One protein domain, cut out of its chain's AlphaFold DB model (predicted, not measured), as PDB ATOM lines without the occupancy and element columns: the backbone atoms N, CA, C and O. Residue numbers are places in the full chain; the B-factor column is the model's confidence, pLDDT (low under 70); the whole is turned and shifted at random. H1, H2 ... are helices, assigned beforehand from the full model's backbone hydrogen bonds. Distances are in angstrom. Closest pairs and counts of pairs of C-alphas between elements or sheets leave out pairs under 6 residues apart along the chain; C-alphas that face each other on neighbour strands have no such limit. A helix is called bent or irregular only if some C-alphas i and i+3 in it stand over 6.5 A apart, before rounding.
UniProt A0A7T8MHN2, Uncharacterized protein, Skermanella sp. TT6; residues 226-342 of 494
ATOM      1  N   PRO A 226     -70.198 -43.653 -18.112       64.50
ATOM      2  CA  PRO A 226     -71.580 -43.619 -17.656       64.50
ATOM      3  C   PRO A 226     -72.517 -43.616 -18.867       64.50
ATOM      4  O   PRO A 226     -72.291 -42.877 -19.830       64.50
ATOM      5  N   ALA A 227     -73.530 -44.486 -18.861       55.91
ATOM      6  CA  ALA A 227     -74.426 -44.634 -20.004       55.91
ATOM      7  C   ALA A 227     -74.982 -43.258 -20.424       55.91
ATOM      8  O   ALA A 227     -75.636 -42.589 -19.627       55.91
ATOM      9  N   GLY A 228     -74.695 -42.838 -21.663       63.44
ATOM     10  CA  GLY A 228     -75.145 -41.556 -22.221       63.44
ATOM     11  C   GLY A 228     -74.115 -40.419 -22.265       63.44
ATOM     12  O   GLY A 228     -74.486 -39.321 -22.666       63.44
ATOM     13  N   THR A 229     -72.844 -40.630 -21.895       62.97
ATOM     14  CA  THR A 229     -71.800 -39.597 -22.059       62.97
ATOM     15  C   THR A 229     -70.920 -39.852 -23.290       62.97
ATOM     16  O   THR A 229     -70.199 -40.848 -23.317       62.97
ATOM     17  N   ASP A 230     -70.890 -38.919 -24.250       80.12
ATOM     18  CA  ASP A 230     -69.996 -38.911 -25.433       80.12
ATOM     19  C   ASP A 230     -68.508 -38.614 -25.087       80.12
ATOM     20  O   ASP A 230     -67.774 -37.978 -25.846       80.12
ATOM     21  N   GLY A 231     -68.045 -39.022 -23.900       86.75
ATOM     22  CA  GLY A 231     -66.733 -38.675 -23.345       86.75
ATOM     23  C   GLY A 231     -65.648 -39.753 -23.513       86.75
ATOM     24  O   GLY A 231     -65.951 -40.911 -23.809       86.75
ATOM     25  N   PRO A 232     -64.365 -39.403 -23.288       92.75
ATOM     26  CA  PRO A 232     -63.273 -40.378 -23.250       92.75
ATOM     27  C   PRO A 232     -63.454 -41.364 -22.090       92.75
ATOM     28  O   PRO A 232     -63.980 -40.997 -21.042       92.75
ATOM     29  N   THR A 233     -62.972 -42.599 -22.249       92.31
ATOM     30  CA  THR A 233     -62.980 -43.614 -21.178       92.31
ATOM     31  C   THR A 233     -62.079 -43.204 -20.010       92.31
ATOM     32  O   THR A 233     -61.116 -42.453 -20.193       92.31
ATOM     33  N   ALA A 234     -62.334 -43.736 -18.810       92.25
ATOM     34  CA  ALA A 234     -61.465 -43.514 -17.651       92.25
ATOM     35  C   ALA A 234     -60.000 -43.899 -17.925       92.25
ATOM     36  O   ALA A 234     -59.089 -43.166 -17.540       92.25
ATOM     37  N   ASP A 235     -59.769 -44.998 -18.649       92.94
ATOM     38  CA  ASP A 235     -58.426 -45.443 -19.036       92.94
ATOM     39  C   ASP A 235     -57.728 -44.406 -19.931       92.94
ATOM     40  O   ASP A 235     -56.568 -44.065 -19.686       92.94
ATOM     41  N   TYR A 236     -58.436 -43.835 -20.913       94.88
ATOM     42  CA  TYR A 236     -57.904 -42.785 -21.784       94.88
ATOM     43  C   TYR A 236     -57.618 -41.490 -21.010       94.88
ATOM     44  O   TYR A 236     -56.549 -40.893 -21.166       94.88
ATOM     45  N   ILE A 237     -58.538 -41.074 -20.131       95.25
ATOM     46  CA  ILE A 237     -58.350 -39.911 -19.251       95.25
ATOM     47  C   ILE A 237     -57.097 -40.105 -18.391       95.25
ATOM     48  O   ILE A 237     -56.220 -39.243 -18.345       95.25
ATOM     49  N   TYR A 238     -56.984 -41.249 -17.723       94.69
ATOM     50  CA  TYR A 238     -55.908 -41.511 -16.777       94.69
ATOM     51  C   TYR A 238     -54.538 -41.651 -17.454       94.69
ATOM     52  O   TYR A 238     -53.532 -41.146 -16.945       94.69
ATOM     53  N   SER A 239     -54.477 -42.329 -18.601       94.62
ATOM     54  CA  SER A 239     -53.214 -42.642 -19.275       94.62
ATOM     55  C   SER A 239     -52.786 -41.578 -20.287       94.62
ATOM     56  O   SER A 239     -51.678 -41.052 -20.176       94.62
ATOM     57  N   ILE A 240     -53.652 -41.238 -21.244       95.44
ATOM     58  CA  ILE A 240     -53.320 -40.370 -22.380       95.44
ATOM     59  C   ILE A 240     -53.441 -38.897 -22.000       95.44
ATOM     60  O   ILE A 240     -52.546 -38.116 -22.306       95.44
ATOM     61  N   ILE A 241     -54.512 -38.507 -21.307       94.69
ATOM     62  CA  ILE A 241     -54.724 -37.100 -20.938       94.69
ATOM     63  C   ILE A 241     -53.866 -36.734 -19.722       94.69
ATOM     64  O   ILE A 241     -53.110 -35.763 -19.749       94.69
ATOM     65  N   ARG A 242     -53.952 -37.520 -18.645       94.56
ATOM     66  CA  ARG A 242     -53.347 -37.153 -17.362       94.56
ATOM     67  C   ARG A 242     -51.869 -37.518 -17.240       94.56
ATOM     68  O   ARG A 242     -51.114 -36.769 -16.613       94.56
ATOM     69  N   ASN A 243     -51.441 -38.653 -17.789       94.88
ATOM     70  CA  ASN A 243     -50.080 -39.171 -17.606       94.88
ATOM     71  C   ASN A 243     -49.325 -39.506 -18.914       94.88
ATOM     72  O   ASN A 243     -48.554 -40.473 -18.922       94.88
ATOM     73  N   PRO A 244     -49.430 -38.709 -20.001       95.25
ATOM     74  CA  PRO A 244     -48.822 -39.076 -21.285       95.25
ATOM     75  C   PRO A 244     -47.297 -39.213 -21.205       95.25
ATOM     76  O   PRO A 244     -46.710 -40.105 -21.815       95.25
ATOM     77  N   HIS A 245     -46.649 -38.395 -20.369       93.75
ATOM     78  CA  HIS A 245     -45.201 -38.417 -20.139       93.75
ATOM     79  C   HIS A 245     -44.677 -39.720 -19.512       93.75
ATOM     80  O   HIS A 245     -43.470 -39.959 -19.550       93.75
ATOM     81  N   HIS A 246     -45.560 -40.558 -18.964       95.25
ATOM     82  CA  HIS A 246     -45.208 -41.849 -18.381       95.25
ATOM     83  C   HIS A 246     -45.507 -43.045 -19.294       95.25
ATOM     84  O   HIS A 246     -44.877 -44.090 -19.133       95.25
ATOM     85  N   VAL A 247     -46.489 -42.938 -20.200       96.62
ATOM     86  CA  VAL A 247     -47.069 -44.127 -20.865       96.62
ATOM     87  C   VAL A 247     -47.405 -43.954 -22.346       96.62
ATOM     88  O   VAL A 247     -47.648 -44.956 -23.019       96.62
ATOM     89  N   ALA A 248     -47.396 -42.724 -22.870       96.56
ATOM     90  CA  ALA A 248     -47.853 -42.412 -24.223       96.56
ATOM     91  C   ALA A 248     -46.792 -41.640 -25.041       96.56
ATOM     92  O   ALA A 248     -47.023 -40.488 -25.414       96.56
ATOM     93  N   PRO A 249     -45.639 -42.256 -25.381       96.56
ATOM     94  CA  PRO A 249     -44.637 -41.672 -26.282       96.56
ATOM     95  C   PRO A 249     -45.205 -41.161 -27.611       96.56
ATOM     96  O   PRO A 249     -44.616 -40.278 -28.218       96.56
ATOM     97  N   PHE A 250     -46.329 -41.710 -28.073       97.00
ATOM     98  CA  PHE A 250     -46.943 -41.373 -29.360       97.00
ATOM     99  C   PHE A 250     -48.129 -40.408 -29.251       97.00
ATOM    100  O   PHE A 250     -48.842 -40.237 -30.236       97.00
ATOM    101  N   ALA A 251     -48.360 -39.798 -28.082       93.06
ATOM    102  CA  ALA A 251     -49.418 -38.798 -27.919       93.06
ATOM    103  C   ALA A 251     -49.157 -37.546 -28.777       93.06
ATOM    104  O   ALA A 251     -50.094 -36.965 -29.321       93.06
ATOM    105  N   ASP A 252     -47.887 -37.159 -28.935       93.88
ATOM    106  CA  ASP A 252     -47.462 -36.026 -29.755       93.88
ATOM    107  C   ASP A 252     -45.995 -36.182 -30.237       93.88
ATOM    108  O   ASP A 252     -45.226 -36.950 -29.642       93.88
ATOM    109  N   PRO A 253     -45.562 -35.466 -31.299       94.94
ATOM    110  CA  PRO A 253     -44.196 -35.569 -31.827       94.94
ATOM    111  C   PRO A 253     -43.085 -35.203 -30.826       94.94
ATOM    112  O   PRO A 253     -42.011 -35.811 -30.851       94.94
ATOM    113  N   ASN A 254     -43.325 -34.243 -29.923       92.38
ATOM    114  CA  ASN A 254     -42.347 -33.857 -28.900       92.38
ATOM    115  C   ASN A 254     -42.241 -34.931 -27.809       92.38
ATOM    116  O   ASN A 254     -41.160 -35.163 -27.260       92.38
ATOM    117  N   GLY A 255     -43.350 -35.603 -27.493       90.31
ATOM    118  CA  GLY A 255     -43.383 -36.838 -26.719       90.31
ATOM    119  C   GLY A 255     -42.432 -37.873 -27.310       90.31
ATOM    120  O   GLY A 255     -41.487 -38.286 -26.638       90.31
ATOM    121  N   LEU A 256     -42.590 -38.204 -28.591       94.50
ATOM    122  CA  LEU A 256     -41.771 -39.226 -29.245       94.50
ATOM    123  C   LEU A 256     -40.280 -38.866 -29.246       94.50
ATOM    124  O   LEU A 256     -39.440 -39.708 -28.926       94.50
ATOM    125  N   TYR A 257     -39.944 -37.608 -29.545       94.25
ATOM    126  CA  TYR A 257     -38.560 -37.130 -29.539       94.25
ATOM    127  C   TYR A 257     -37.882 -37.319 -28.172       94.25
ATOM    128  O   TYR A 257     -36.763 -37.830 -28.099       94.25
ATOM    129  N   ARG A 258     -38.577 -36.982 -27.075       91.19
ATOM    130  CA  ARG A 258     -38.058 -37.170 -25.708       91.19
ATOM    131  C   ARG A 258     -37.778 -38.641 -25.389       91.19
ATOM    132  O   ARG A 258     -36.803 -38.947 -24.709       91.19
ATOM    133  N   TRP A 259     -38.599 -39.546 -25.909       95.75
ATOM    134  CA  TRP A 259     -38.490 -40.985 -25.664       95.75
ATOM    135  C   TRP A 259     -37.488 -41.696 -26.583       95.75
ATOM    136  O   TRP A 259     -36.952 -42.743 -26.215       95.75
ATOM    137  N   ALA A 260     -37.180 -41.124 -27.752       95.81
ATOM    138  CA  ALA A 260     -36.276 -41.720 -28.733       95.81
ATOM    139  C   ALA A 260     -34.876 -41.988 -28.160       95.81
ATOM    140  O   ALA A 260     -34.313 -43.061 -28.384       95.81
ATOM    141  N   ARG A 261     -34.336 -41.062 -27.351       94.50
ATOM    142  CA  ARG A 261     -33.055 -41.269 -26.650       94.50
ATOM    143  C   ARG A 261     -33.103 -42.532 -25.784       94.50
ATOM    144  O   ARG A 261     -32.176 -43.344 -25.819       94.50
ATOM    145  N   GLY A 262     -34.195 -42.714 -25.051       95.81
ATOM    146  CA  GLY A 262     -34.466 -43.892 -24.236       95.81
ATOM    147  C   GLY A 262     -34.501 -45.191 -25.024       95.81
ATOM    148  O   GLY A 262     -33.882 -46.181 -24.631       95.81
ATOM    149  N   ALA A 263     -35.183 -45.171 -26.171       97.38
ATOM    150  CA  ALA A 263     -35.301 -46.309 -27.085       97.38
ATOM    151  C   ALA A 263     -33.954 -46.736 -27.647       97.38
ATOM    152  O   ALA A 263     -33.603 -47.915 -27.570       97.38
ATOM    153  N   VAL A 264     -33.162 -45.776 -28.119       97.06
ATOM    154  CA  VAL A 264     -31.807 -46.038 -28.610       97.06
ATOM    155  C   VAL A 264     -30.934 -46.609 -27.493       97.06
ATOM    156  O   VAL A 264     -30.269 -47.623 -27.687       97.06
ATOM    157  N   SER A 265     -30.989 -46.021 -26.296       96.69
ATOM    158  CA  SER A 265     -30.190 -46.469 -25.147       96.69
ATOM    159  C   SER A 265     -30.571 -47.891 -24.718       96.69
ATOM    160  O   SER A 265     -29.705 -48.725 -24.460       96.69
ATOM    161  N   THR A 266     -31.866 -48.204 -24.732       98.19
ATOM    162  CA  THR A 266     -32.399 -49.545 -24.456       98.19
ATOM    163  C   THR A 266     -31.947 -50.562 -25.506       98.19
ATOM    164  O   THR A 266     -31.518 -51.661 -25.149       98.19
ATOM    165  N   ALA A 267     -31.975 -50.203 -26.792       98.19
ATOM    166  CA  ALA A 267     -31.482 -51.059 -27.869       98.19
ATOM    167  C   ALA A 267     -29.975 -51.336 -27.729       98.19
ATOM    168  O   ALA A 267     -29.549 -52.486 -27.843       98.19
ATOM    169  N   VAL A 268     -29.175 -50.318 -27.392       97.50
ATOM    170  CA  VAL A 268     -27.740 -50.480 -27.110       97.50
ATOM    171  C   VAL A 268     -27.518 -51.429 -25.932       97.50
ATOM    172  O   VAL A 268     -26.722 -52.359 -26.051       97.50
ATOM    173  N   ILE A 269     -28.259 -51.276 -24.827       97.31
ATOM    174  CA  ILE A 269     -28.193 -52.200 -23.681       97.31
ATOM    175  C   ILE A 269     -28.523 -53.636 -24.114       97.31
ATOM    176  O   ILE A 269     -27.822 -54.561 -23.703       97.31
ATOM    177  N   CYS A 270     -29.532 -53.840 -24.969       98.06
ATOM    178  CA  CYS A 270     -29.883 -55.169 -25.477       98.06
ATOM    179  C   CYS A 270     -28.729 -55.810 -26.250       98.06
ATOM    180  O   CYS A 270     -28.369 -56.956 -25.970       98.06
ATOM    181  N   VAL A 271     -28.145 -55.061 -27.190       97.88
ATOM    182  CA  VAL A 271     -27.035 -55.510 -28.038       97.88
ATOM    183  C   VAL A 271     -25.801 -55.811 -27.186       97.88
ATOM    184  O   VAL A 271     -25.257 -56.913 -27.250       97.88
ATOM    185  N   CYS A 272     -25.393 -54.877 -26.323       96.69
ATOM    186  CA  CYS A 272     -24.262 -55.064 -25.415       96.69
ATOM    187  C   CYS A 272     -24.486 -56.236 -24.452       96.69
ATOM    188  O   CYS A 272     -23.565 -57.024 -24.228       96.69
ATOM    189  N   GLY A 273     -25.695 -56.385 -23.904       96.44
ATOM    190  CA  GLY A 273     -26.071 -57.500 -23.038       96.44
ATOM    191  C   GLY A 273     -25.973 -58.845 -23.759       96.44
ATOM    192  O   GLY A 273     -25.370 -59.780 -23.234       96.44
ATOM    193  N   TYR A 274     -26.454 -58.922 -25.003       97.69
ATOM    194  CA  TYR A 274     -26.385 -60.138 -25.809       97.69
ATOM    195  C   TYR A 274     -24.935 -60.545 -26.087       97.69
ATOM    196  O   TYR A 274     -24.548 -61.675 -25.785       97.69
ATOM    197  N   TYR A 275     -24.101 -59.628 -26.586       96.94
ATOM    198  CA  TYR A 275     -22.690 -59.925 -26.854       96.94
ATOM    199  C   TYR A 275     -21.915 -60.261 -25.575       96.94
ATOM    200  O   TYR A 275     -21.138 -61.217 -25.554       96.94
ATOM    201  N   THR A 276     -22.184 -59.551 -24.475       94.94
ATOM    202  CA  THR A 276     -21.593 -59.868 -23.166       94.94
ATOM    203  C   THR A 276     -21.971 -61.279 -22.731       94.94
ATOM    204  O   THR A 276     -21.112 -62.023 -22.265       94.94
ATOM    205  N   ALA A 277     -23.225 -61.697 -22.920       96.31
ATOM    206  CA  ALA A 277     -23.673 -63.037 -22.560       96.31
ATOM    207  C   ALA A 277     -22.906 -64.148 -23.298       96.31
ATOM    208  O   ALA A 277     -22.595 -65.175 -22.687       96.31
ATOM    209  N   GLN A 278     -22.550 -63.932 -24.567       96.38
ATOM    210  CA  GLN A 278     -21.779 -64.905 -25.350       96.38
ATOM    211  C   GLN A 278     -20.360 -65.103 -24.804       96.38
ATOM    212  O   GLN A 278     -19.836 -66.215 -24.806       96.38
ATOM    213  N   MET A 279     -19.747 -64.036 -24.289       94.62
ATOM    214  CA  MET A 279     -18.340 -64.033 -23.877       94.62
ATOM    215  C   MET A 279     -18.144 -64.251 -22.369       94.62
ATOM    216  O   MET A 279     -17.075 -64.666 -21.925       94.62
ATOM    217  N   ALA A 280     -19.162 -63.958 -21.560       93.81
ATOM    218  CA  ALA A 280     -19.044 -63.906 -20.112       93.81
ATOM    219  C   ALA A 280     -19.185 -65.282 -19.427       93.81
ATOM    220  O   ALA A 280     -19.888 -66.179 -19.922       93.81
ATOM    221  N   PRO A 281     -18.587 -65.452 -18.228       93.12
ATOM    222  CA  PRO A 281     -18.846 -66.609 -17.376       93.12
ATOM    223  C   PRO A 281     -20.309 -66.643 -16.918       93.12
ATOM    224  O   PRO A 281     -20.977 -65.611 -16.845       93.12
ATOM    225  N   ARG A 282     -20.794 -67.837 -16.545       92.62
ATOM    226  CA  ARG A 282     -22.220 -68.108 -16.276       92.62
ATOM    227  C   ARG A 282     -22.945 -67.044 -15.426       92.62
ATOM    228  O   ARG A 282     -24.014 -66.632 -15.863       92.62
ATOM    229  N   PRO A 283     -22.434 -66.568 -14.270       92.38
ATOM    230  CA  PRO A 283     -23.173 -65.590 -13.466       92.38
ATOM    231  C   PRO A 283     -23.412 -64.266 -14.204       92.38
ATOM    232  O   PRO A 283     -24.532 -63.765 -14.228       92.38
ATOM    233  N   LEU A 284     -22.376 -63.736 -14.861       93.44
ATOM    234  CA  LEU A 284     -22.471 -62.499 -15.635       93.44
ATOM    235  C   LEU A 284     -23.269 -62.711 -16.928       93.44
ATOM    236  O   LEU A 284     -24.036 -61.838 -17.312       93.44
ATOM    237  N   ARG A 285     -23.170 -63.893 -17.549       95.81
ATOM    238  CA  ARG A 285     -24.004 -64.282 -18.693       95.81
ATOM    239  C   ARG A 285     -25.490 -64.238 -18.363       95.81
ATOM    240  O   ARG A 285     -26.251 -63.647 -19.114       95.81
ATOM    241  N   VAL A 286     -25.901 -64.842 -17.247       96.81
ATOM    242  CA  VAL A 286     -27.306 -64.824 -16.809       96.81
ATOM    243  C   VAL A 286     -27.775 -63.388 -16.576       96.81
ATOM    244  O   VAL A 286     -28.853 -63.019 -17.028       96.81
ATOM    245  N   PHE A 287     -26.952 -62.568 -15.918       95.00
ATOM    246  CA  PHE A 287     -27.282 -61.169 -15.656       95.00
ATOM    247  C   PHE A 287     -27.399 -60.343 -16.949       95.00
ATOM    248  O   PHE A 287     -28.331 -59.559 -17.102       95.00
ATOM    249  N   ALA A 288     -26.504 -60.566 -17.912       96.69
ATOM    250  CA  ALA A 288     -26.528 -59.909 -19.212       96.69
ATOM    251  C   ALA A 288     -27.749 -60.329 -20.053       96.69
ATOM    252  O   ALA A 288     -28.425 -59.467 -20.608       96.69
ATOM    253  N   LEU A 289     -28.103 -61.621 -20.069       97.94
ATOM    254  CA  LEU A 289     -29.329 -62.107 -20.721       97.94
ATOM    255  C   LEU A 289     -30.596 -61.544 -20.068       97.94
ATOM    256  O   LEU A 289     -31.542 -61.207 -20.773       97.94
ATOM    257  N   MET A 290     -30.614 -61.414 -18.738       97.88
ATOM    258  CA  MET A 290     -31.718 -60.773 -18.021       97.88
ATOM    259  C   MET A 290     -31.892 -59.317 -18.470       97.88
ATOM    260  O   MET A 290     -33.010 -58.908 -18.766       97.88
ATOM    261  N   LEU A 291     -30.802 -58.548 -18.575       98.00
ATOM    262  CA  LEU A 291     -30.841 -57.167 -19.070       98.00
ATOM    263  C   LEU A 291     -31.309 -57.077 -20.524       98.00
ATOM    264  O   LEU A 291     -32.131 -56.221 -20.839       98.00
ATOM    265  N   THR A 292     -30.846 -57.977 -21.395       98.25
ATOM    266  CA  THR A 292     -31.352 -58.070 -22.770       98.25
ATOM    267  C   THR A 292     -32.853 -58.360 -22.785       98.25
ATOM    268  O   THR A 292     -33.588 -57.692 -23.504       98.25
ATOM    269  N   GLY A 293     -33.337 -59.293 -21.959       98.38
ATOM    270  CA  GLY A 293     -34.766 -59.593 -21.837       98.38
ATOM    271  C   GLY A 293     -35.597 -58.399 -21.348       98.38
ATOM    272  O   GLY A 293     -36.649 -58.116 -21.914       98.38
ATOM    273  N   LEU A 294     -35.106 -57.661 -20.346       98.44
ATOM    274  CA  LEU A 294     -35.750 -56.440 -19.845       98.44
ATOM    275  C   LEU A 294     -35.790 -55.335 -20.906       98.44
ATOM    276  O   LEU A 294     -36.810 -54.669 -21.064       98.44
ATOM    277  N   GLY A 295     -34.708 -55.155 -21.663       98.31
ATOM    278  CA  GLY A 295     -34.679 -54.184 -22.750       98.31
ATOM    279  C   GLY A 295     -35.620 -54.559 -23.900       98.31
ATOM    280  O   GLY A 295     -36.346 -53.698 -24.390       98.31
ATOM    281  N   ILE A 296     -35.702 -55.844 -24.267       98.56
ATOM    282  CA  ILE A 296     -36.699 -56.339 -25.232       98.56
ATOM    283  C   ILE A 296     -38.115 -56.054 -24.722       98.56
ATOM    284  O   ILE A 296     -38.934 -55.548 -25.481       98.56
ATOM    285  N   TYR A 297     -38.398 -56.315 -23.443       98.44
ATOM    286  CA  TYR A 297     -39.687 -55.983 -22.837       98.44
ATOM    287  C   TYR A 297     -40.028 -54.488 -22.982       98.44
ATOM    288  O   TYR A 297     -41.142 -54.167 -23.385       98.44
ATOM    289  N   LEU A 298     -39.086 -53.572 -22.730       98.31
ATOM    290  CA  LEU A 298     -39.319 -52.127 -22.883       98.31
ATOM    291  C   LEU A 298     -39.569 -51.722 -24.348       98.31
ATOM    292  O   LEU A 298     -40.427 -50.882 -24.619       98.31
ATOM    293  N   LEU A 299     -38.876 -52.339 -25.307       98.25
ATOM    294  CA  LEU A 299     -39.129 -52.110 -26.735       98.25
ATOM    295  C   LEU A 299     -40.501 -52.655 -27.167       98.25
ATOM    296  O   LEU A 299     -41.215 -51.999 -27.923       98.25
ATOM    297  N   LEU A 300     -40.906 -53.815 -26.643       98.31
ATOM    298  CA  LEU A 300     -42.252 -54.358 -26.847       98.31
ATOM    299  C   LEU A 300     -43.320 -53.467 -26.204       98.31
ATOM    300  O   LEU A 300     -44.350 -53.222 -26.824       98.31
ATOM    301  N   ALA A 301     -43.069 -52.919 -25.014       98.06
ATOM    302  CA  ALA A 301     -43.948 -51.940 -24.378       98.06
ATOM    303  C   ALA A 301     -44.131 -50.688 -25.252       98.06
ATOM    304  O   ALA A 301     -45.230 -50.144 -25.317       98.06
ATOM    305  N   MET A 302     -43.093 -50.270 -25.985       97.75
ATOM    306  CA  MET A 302     -43.188 -49.192 -26.972       97.75
ATOM    307  C   MET A 302     -44.103 -49.565 -28.145       97.75
ATOM    308  O   MET A 302     -44.969 -48.774 -28.512       97.75
ATOM    309  N   ALA A 303     -43.996 -50.783 -28.681       98.06
ATOM    310  CA  ALA A 303     -44.911 -51.265 -29.719       98.06
ATOM    311  C   ALA A 303     -46.368 -51.362 -29.220       98.06
ATOM    312  O   ALA A 303     -47.291 -50.959 -29.929       98.06
ATOM    313  N   ILE A 304     -46.576 -51.835 -27.986       97.94
ATOM    314  CA  ILE A 304     -47.901 -51.894 -27.351       97.94
ATOM    315  C   ILE A 304     -48.464 -50.484 -27.162       97.94
ATOM    316  O   ILE A 304     -49.604 -50.241 -27.534       97.94
ATOM    317  N   SER A 305     -47.671 -49.540 -26.651       97.12
ATOM    318  CA  SER A 305     -48.092 -48.145 -26.472       97.12
ATOM    319  C   SER A 305     -48.464 -47.478 -27.799       97.12
ATOM    320  O   SER A 305     -49.437 -46.728 -27.863       97.12
ATOM    321  N   TRP A 306     -47.756 -47.797 -28.890       97.50
ATOM    322  CA  TRP A 306     -48.166 -47.356 -30.221       97.50
ATOM    323  C   TRP A 306     -49.550 -47.899 -30.573       97.50
ATOM    324  O   TRP A 306     -50.412 -47.115 -30.954       97.50
ATOM    325  N   ALA A 307     -49.796 -49.202 -30.425       97.69
ATOM    326  CA  ALA A 307     -51.108 -49.795 -30.699       97.69
ATOM    327  C   ALA A 307     -52.216 -49.239 -29.777       97.69
ATOM    328  O   ALA A 307     -53.348 -49.057 -30.216       97.69
ATOM    329  N   ASP A 308     -51.872 -48.911 -28.531       96.19
ATOM    330  CA  ASP A 308     -52.784 -48.427 -27.493       96.19
ATOM    331  C   ASP A 308     -53.063 -46.913 -27.549       96.19
ATOM    332  O   ASP A 308     -53.942 -46.426 -26.840       96.19
ATOM    333  N   ARG A 309     -52.370 -46.152 -28.409       95.19
ATOM    334  CA  ARG A 309     -52.386 -44.672 -28.438       95.19
ATOM    335  C   ARG A 309     -53.772 -44.020 -28.535       95.19
ATOM    336  O   ARG A 309     -53.925 -42.865 -28.159       95.19
ATOM    337  N   HIS A 310     -54.767 -44.738 -29.058       93.81
ATOM    338  CA  HIS A 310     -56.139 -44.243 -29.207       93.81
ATOM    339  C   HIS A 310     -57.085 -44.703 -28.090       93.81
ATOM    340  O   HIS A 310     -58.147 -44.112 -27.941       93.81
ATOM    341  N   THR A 311     -56.728 -45.737 -27.318       92.56
ATOM    342  CA  THR A 311     -57.614 -46.292 -26.276       92.56
ATOM    343  C   THR A 311     -57.092 -46.074 -24.861       92.56
ATOM    344  O   THR A 311     -57.890 -45.876 -23.951       92.56
ATOM    345  N   GLY A 312     -55.770 -46.066 -24.665       93.25
ATOM    346  CA  GLY A 312     -55.150 -45.925 -23.346       93.25
ATOM    347  C   GLY A 312     -55.368 -47.118 -22.404       93.25
ATOM    348  O   GLY A 312     -55.070 -47.025 -21.211       93.25
ATOM    349  N   SER A 313     -55.883 -48.237 -22.919       92.62
ATOM    350  CA  SER A 313     -56.283 -49.418 -22.145       92.62
ATOM    351  C   SER A 313     -55.094 -50.078 -21.442       92.62
ATOM    352  O   SER A 313     -55.224 -50.604 -20.333       92.62
ATOM    353  N   PHE A 314     -53.917 -50.052 -22.072       94.56
ATOM    354  CA  PHE A 314     -52.679 -50.587 -21.506       94.56
ATOM    355  C   PHE A 314     -51.888 -49.542 -20.718       94.56
ATOM    356  O   PHE A 314     -51.082 -49.903 -19.854       94.56
ATOM    357  N   GLY A 315     -52.129 -48.254 -20.970       92.62
ATOM    358  CA  GLY A 315     -51.446 -47.157 -20.294       92.62
ATOM    359  C   GLY A 315     -51.549 -47.215 -18.765       92.62
ATOM    360  O   GLY A 315     -50.561 -46.966 -18.078       92.62
ATOM    361  N   LYS A 316     -52.683 -47.654 -18.203       90.31
ATOM    362  CA  LYS A 316     -52.855 -47.789 -16.740       90.31
ATOM    363  C   LYS A 316     -51.885 -48.765 -16.063       90.31
ATOM    364  O   LYS A 316     -51.639 -48.650 -14.864       90.31
ATOM    365  N   PHE A 317     -51.292 -49.696 -16.811       93.31
ATOM    366  CA  PHE A 317     -50.316 -50.646 -16.270       93.31
ATOM    367  C   PHE A 317     -48.897 -50.076 -16.175       93.31
ATOM    368  O   PHE A 317     -48.018 -50.760 -15.653       93.31
ATOM    369  N   TYR A 318     -48.657 -48.845 -16.651       95.75
ATOM    370  CA  TYR A 318     -47.340 -48.198 -16.649       95.75
ATOM    371  C   TYR A 318     -46.235 -49.140 -17.148       95.75
ATOM    372  O   TYR A 318     -45.270 -49.421 -16.436       95.75
ATOM    373  N   LEU A 319     -46.364 -49.648 -18.377       97.06
ATOM    374  CA  LEU A 319     -45.471 -50.689 -18.905       97.06
ATOM    375  C   LEU A 319     -43.976 -50.313 -18.852       97.06
ATOM    376  O   LEU A 319     -43.136 -51.202 -18.745       97.06
ATOM    377  N   PHE A 320     -43.644 -49.020 -18.857       97.38
ATOM    378  CA  PHE A 320     -42.272 -48.500 -18.790       97.38
ATOM    379  C   PHE A 320     -41.725 -48.316 -17.371       97.38
ATOM    380  O   PHE A 320     -40.554 -47.999 -17.206       97.38
ATOM    381  N   ARG A 321     -42.518 -48.580 -16.326       95.88
ATOM    382  CA  ARG A 321     -42.092 -48.493 -14.919       95.88
ATOM    383  C   ARG A 321     -40.785 -49.254 -14.601       95.88
ATOM    384  O   ARG A 321     -40.042 -48.814 -13.730       95.88
ATOM    385  N   PRO A 322     -40.430 -50.366 -15.270       97.38
ATOM    386  CA  PRO A 322     -39.141 -51.022 -15.040       97.38
ATOM    387  C   PRO A 322     -37.907 -50.258 -15.566       97.38
ATOM    388  O   PRO A 322     -36.784 -50.680 -15.284       97.38
ATOM    389  N   ALA A 323     -38.072 -49.178 -16.335       97.62
ATOM    390  CA  ALA A 323     -37.002 -48.480 -17.054       97.62
ATOM    391  C   ALA A 323     -35.839 -48.023 -16.157       97.62
ATOM    392  O   ALA A 323     -34.694 -48.421 -16.384       97.62
ATOM    393  N   ALA A 324     -36.125 -47.259 -15.100       97.62
ATOM    394  CA  ALA A 324     -35.105 -46.723 -14.199       97.62
ATOM    395  C   ALA A 324     -34.274 -47.824 -13.511       97.62
ATOM    396  O   ALA A 324     -33.041 -47.784 -13.514       97.62
ATOM    397  N   LEU A 325     -34.917 -48.865 -12.966       98.19
ATOM    398  CA  LEU A 325     -34.176 -49.971 -12.347       98.19
ATOM    399  C   LEU A 325     -33.433 -50.824 -13.391       98.19
ATOM    400  O   LEU A 325     -32.341 -51.310 -13.111       98.19
ATOM    401  N   THR A 326     -33.949 -50.945 -14.616       98.38
ATOM    402  CA  THR A 326     -33.233 -51.622 -15.713       98.38
ATOM    403  C   THR A 326     -31.933 -50.891 -16.046       98.38
ATOM    404  O   THR A 326     -30.891 -51.533 -16.173       98.38
ATOM    405  N   LEU A 327     -31.955 -49.555 -16.094       98.25
ATOM    406  CA  LEU A 327     -30.753 -48.743 -16.277       98.25
ATOM    407  C   LEU A 327     -29.754 -48.916 -15.131       98.25
ATOM    408  O   LEU A 327     -28.570 -49.131 -15.376       98.25
ATOM    409  N   LEU A 328     -30.218 -48.872 -13.880       98.31
ATOM    410  CA  LEU A 328     -29.345 -49.070 -12.723       98.31
ATOM    411  C   LEU A 328     -28.683 -50.458 -12.745       98.31
ATOM    412  O   LEU A 328     -27.488 -50.580 -12.470       98.31
ATOM    413  N   LEU A 329     -29.433 -51.506 -13.105       98.19
ATOM    414  CA  LEU A 329     -28.894 -52.859 -13.262       98.19
ATOM    415  C   LEU A 329     -27.924 -52.951 -14.453       98.19
ATOM    416  O   LEU A 329     -26.938 -53.682 -14.365       98.19
ATOM    417  N   ALA A 330     -28.140 -52.192 -15.532       97.94
ATOM    418  CA  ALA A 330     -27.185 -52.086 -16.633       97.94
ATOM    419  C   ALA A 330     -25.871 -51.430 -16.173       97.94
ATOM    420  O   ALA A 330     -24.806 -52.004 -16.395       97.94
ATOM    421  N   CYS A 331     -25.932 -50.317 -15.433       97.50
ATOM    422  CA  CYS A 331     -24.755 -49.695 -14.812       97.50
ATOM    423  C   CYS A 331     -24.017 -50.677 -13.887       97.50
ATOM    424  O   CYS A 331     -22.790 -50.786 -13.930       97.50
ATOM    425  N   LEU A 332     -24.760 -51.443 -13.081       97.25
ATOM    426  CA  LEU A 332     -24.215 -52.485 -12.210       97.25
ATOM    427  C   LEU A 332     -23.490 -53.583 -13.004       97.25
ATOM    428  O   LEU A 332     -22.381 -53.979 -12.640       97.25
ATOM    429  N   ALA A 333     -24.078 -54.047 -14.110       95.56
ATOM    430  CA  ALA A 333     -23.463 -55.026 -15.003       95.56
ATOM    431  C   ALA A 333     -22.191 -54.489 -15.667       95.56
ATOM    432  O   ALA A 333     -21.200 -55.215 -15.753       95.56
ATOM    433  N   SER A 334     -22.180 -53.218 -16.079       94.56
ATOM    434  CA  SER A 334     -20.991 -52.562 -16.630       94.56
ATOM    435  C   SER A 334     -19.849 -52.532 -15.616       94.56
ATOM    436  O   SER A 334     -18.720 -52.891 -15.953       94.56
ATOM    437  N   VAL A 335     -20.125 -52.185 -14.354       93.94
ATOM    438  CA  VAL A 335     -19.104 -52.196 -13.291       93.94
ATOM    439  C   VAL A 335     -18.597 -53.614 -13.020       93.94
ATOM    440  O   VAL A 335     -17.385 -53.826 -12.913       93.94
ATOM    441  N   LEU A 336     -19.485 -54.613 -12.993       93.75
ATOM    442  CA  LEU A 336     -19.089 -56.021 -12.885       93.75
ATOM    443  C   LEU A 336     -18.182 -56.452 -14.044       93.75
ATOM    444  O   LEU A 336     -17.140 -57.064 -13.805       93.75
ATOM    445  N   LEU A 337     -18.529 -56.095 -15.283       91.94
ATOM    446  CA  LEU A 337     -17.731 -56.400 -16.469       91.94
ATOM    447  C   LEU A 337     -16.336 -55.764 -16.371       91.94
ATOM    448  O   LEU A 337     -15.332 -56.462 -16.528       91.94
ATOM    449  N   VAL A 338     -16.245 -54.482 -16.004       89.69
ATOM    450  CA  VAL A 338     -14.960 -53.782 -15.814       89.69
ATOM    451  C   VAL A 338     -14.082 -54.476 -14.768       89.69
ATOM    452  O   VAL A 338     -12.862 -54.538 -14.949       89.69
ATOM    453  N   ARG A 339     -14.674 -55.038 -13.702       87.56
ATOM    454  CA  ARG A 339     -13.937 -55.810 -12.685       87.56
ATOM    455  C   ARG A 339     -13.435 -57.162 -13.185       87.56
ATOM    456  O   ARG A 339     -12.431 -57.649 -12.664       87.56
ATOM    457  N   THR A 340     -14.096 -57.769 -14.171       86.19
ATOM    458  CA  THR A 340     -13.618 -59.026 -14.777       86.19
ATOM    459  C   THR A 340     -12.426 -58.816 -15.712       86.19
ATOM    460  O   THR A 340     -11.573 -59.696 -15.811       86.19
ATOM    461  N   VAL A 341     -12.301 -57.635 -16.328       82.50
ATOM    462  CA  VAL A 341     -11.180 -57.295 -17.213       82.50
ATOM    463  C   VAL A 341      -9.950 -56.892 -16.385       82.50
ATOM    464  O   VAL A 341      -9.765 -55.724 -16.017       82.50
ATOM    465  N   ARG A 342      -9.085 -57.871 -16.086       71.44
ATOM    466  CA  ARG A 342      -7.785 -57.663 -15.427       71.44
ATOM    467  C   ARG A 342      -6.737 -57.205 -16.444       71.44
ATOM    468  O   ARG A 342      -6.051 -58.027 -17.035       71.44
TER     469      ARG A 342
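AT A GLANCE: This is residues 226 to 342 of the 494 residues of an uncharacterized protein of Skermanella sp. TT6 (UniProt A0A7T8MHN2). A long, slim hairpin of two helices, H3 and H4, has a shorter third helix, H5, packed along the half of it near the H3 to H4 turn, which makes an up-and-down bundle of three. At the open end of the hairpin lie two short helices, H1 and H2, and the long link from H4 to H5; beyond H1, residues 226 to 231 stick out as a free tail. The printed part has 117 residues with five named helices, in the order H1 H2 H3 H4 H5, and no named strand; its class is all helix. It is loose, with a radius of gyration of the C-alphas of 17.7 A, and its outline is a rod of 68 by 26 by 18 A.

IN THESE COORDINATES: H3, residues 253 to 279, is 39.3 A long and starts with C-alpha 253 at (-44.196, -35.569, -31.827). It has a kink of 31 degrees near residue 260 and is only just irregular: C-alphas 258 and 261 are 6.54 A apart. H4, residues 282 to 308, has the same number of residues and is 38.0 A long. H5, residues 323 to 340, is 25.8 A long and ends with C-alpha 340 at (-13.618, -59.026, -14.777). H1, residues 234 to 241, is 9.9 A long, with C-alpha 234 at (-61.465, -43.514, -17.651); it is neither bent nor irregular, but only just, since C-alphas 238 and 241 are 6.2 A apart. H2, residues 244 to 247, is 5.4 A long.

HOW THE PARTS SIT: H3 and H4 form a helical hairpin: they touch at a shallow tilt of 26 degrees, opposite ways, and their closest C-alphas, those of Ala 277 and Arg 285, are 4.1 A apart. H4 and H5 form a second helical hairpin, touching at a shallow tilt of 25 degrees, opposite ways, with the closest C-alphas, those of Leu 291 and Ala 330, 6.7 A apart. H3 and H5 run the same way at a shallow tilt of 33 degrees, only just short of steep. They are close but not clearly touching, the closest C-alphas being those of Ile 269 and Ala 330, 7.1 A apart. H2 is close to H4 but not clearly touching, with the C-alphas of Val 247 and Ser 305 closest at 7.0 A. H2 and H1 are also close but not clearly touching, the closest C-alphas being those of Ser 239 and Val 247, 6.5 A apart. H1 is apart from H3, H4 and H5. In H1, H4 and H5 every O i to N i+4 pair is within hydrogen-bond range, in H3 21 of 23 are, and H2 is too short for such a pair.

THE WHOLE: The C-alphas of Gly 228 and Arg 342, the two farthest apart, are 69.6 A from each other. The printed part has no cut. The links H1 to H2, H2 to H3 and H3 to H4 are tight, and H4 to H5 is a long link of 14 residues, 309 to 322. The mean pLDDT of the printed part is 93.9, with residues 226 to 229 under 70.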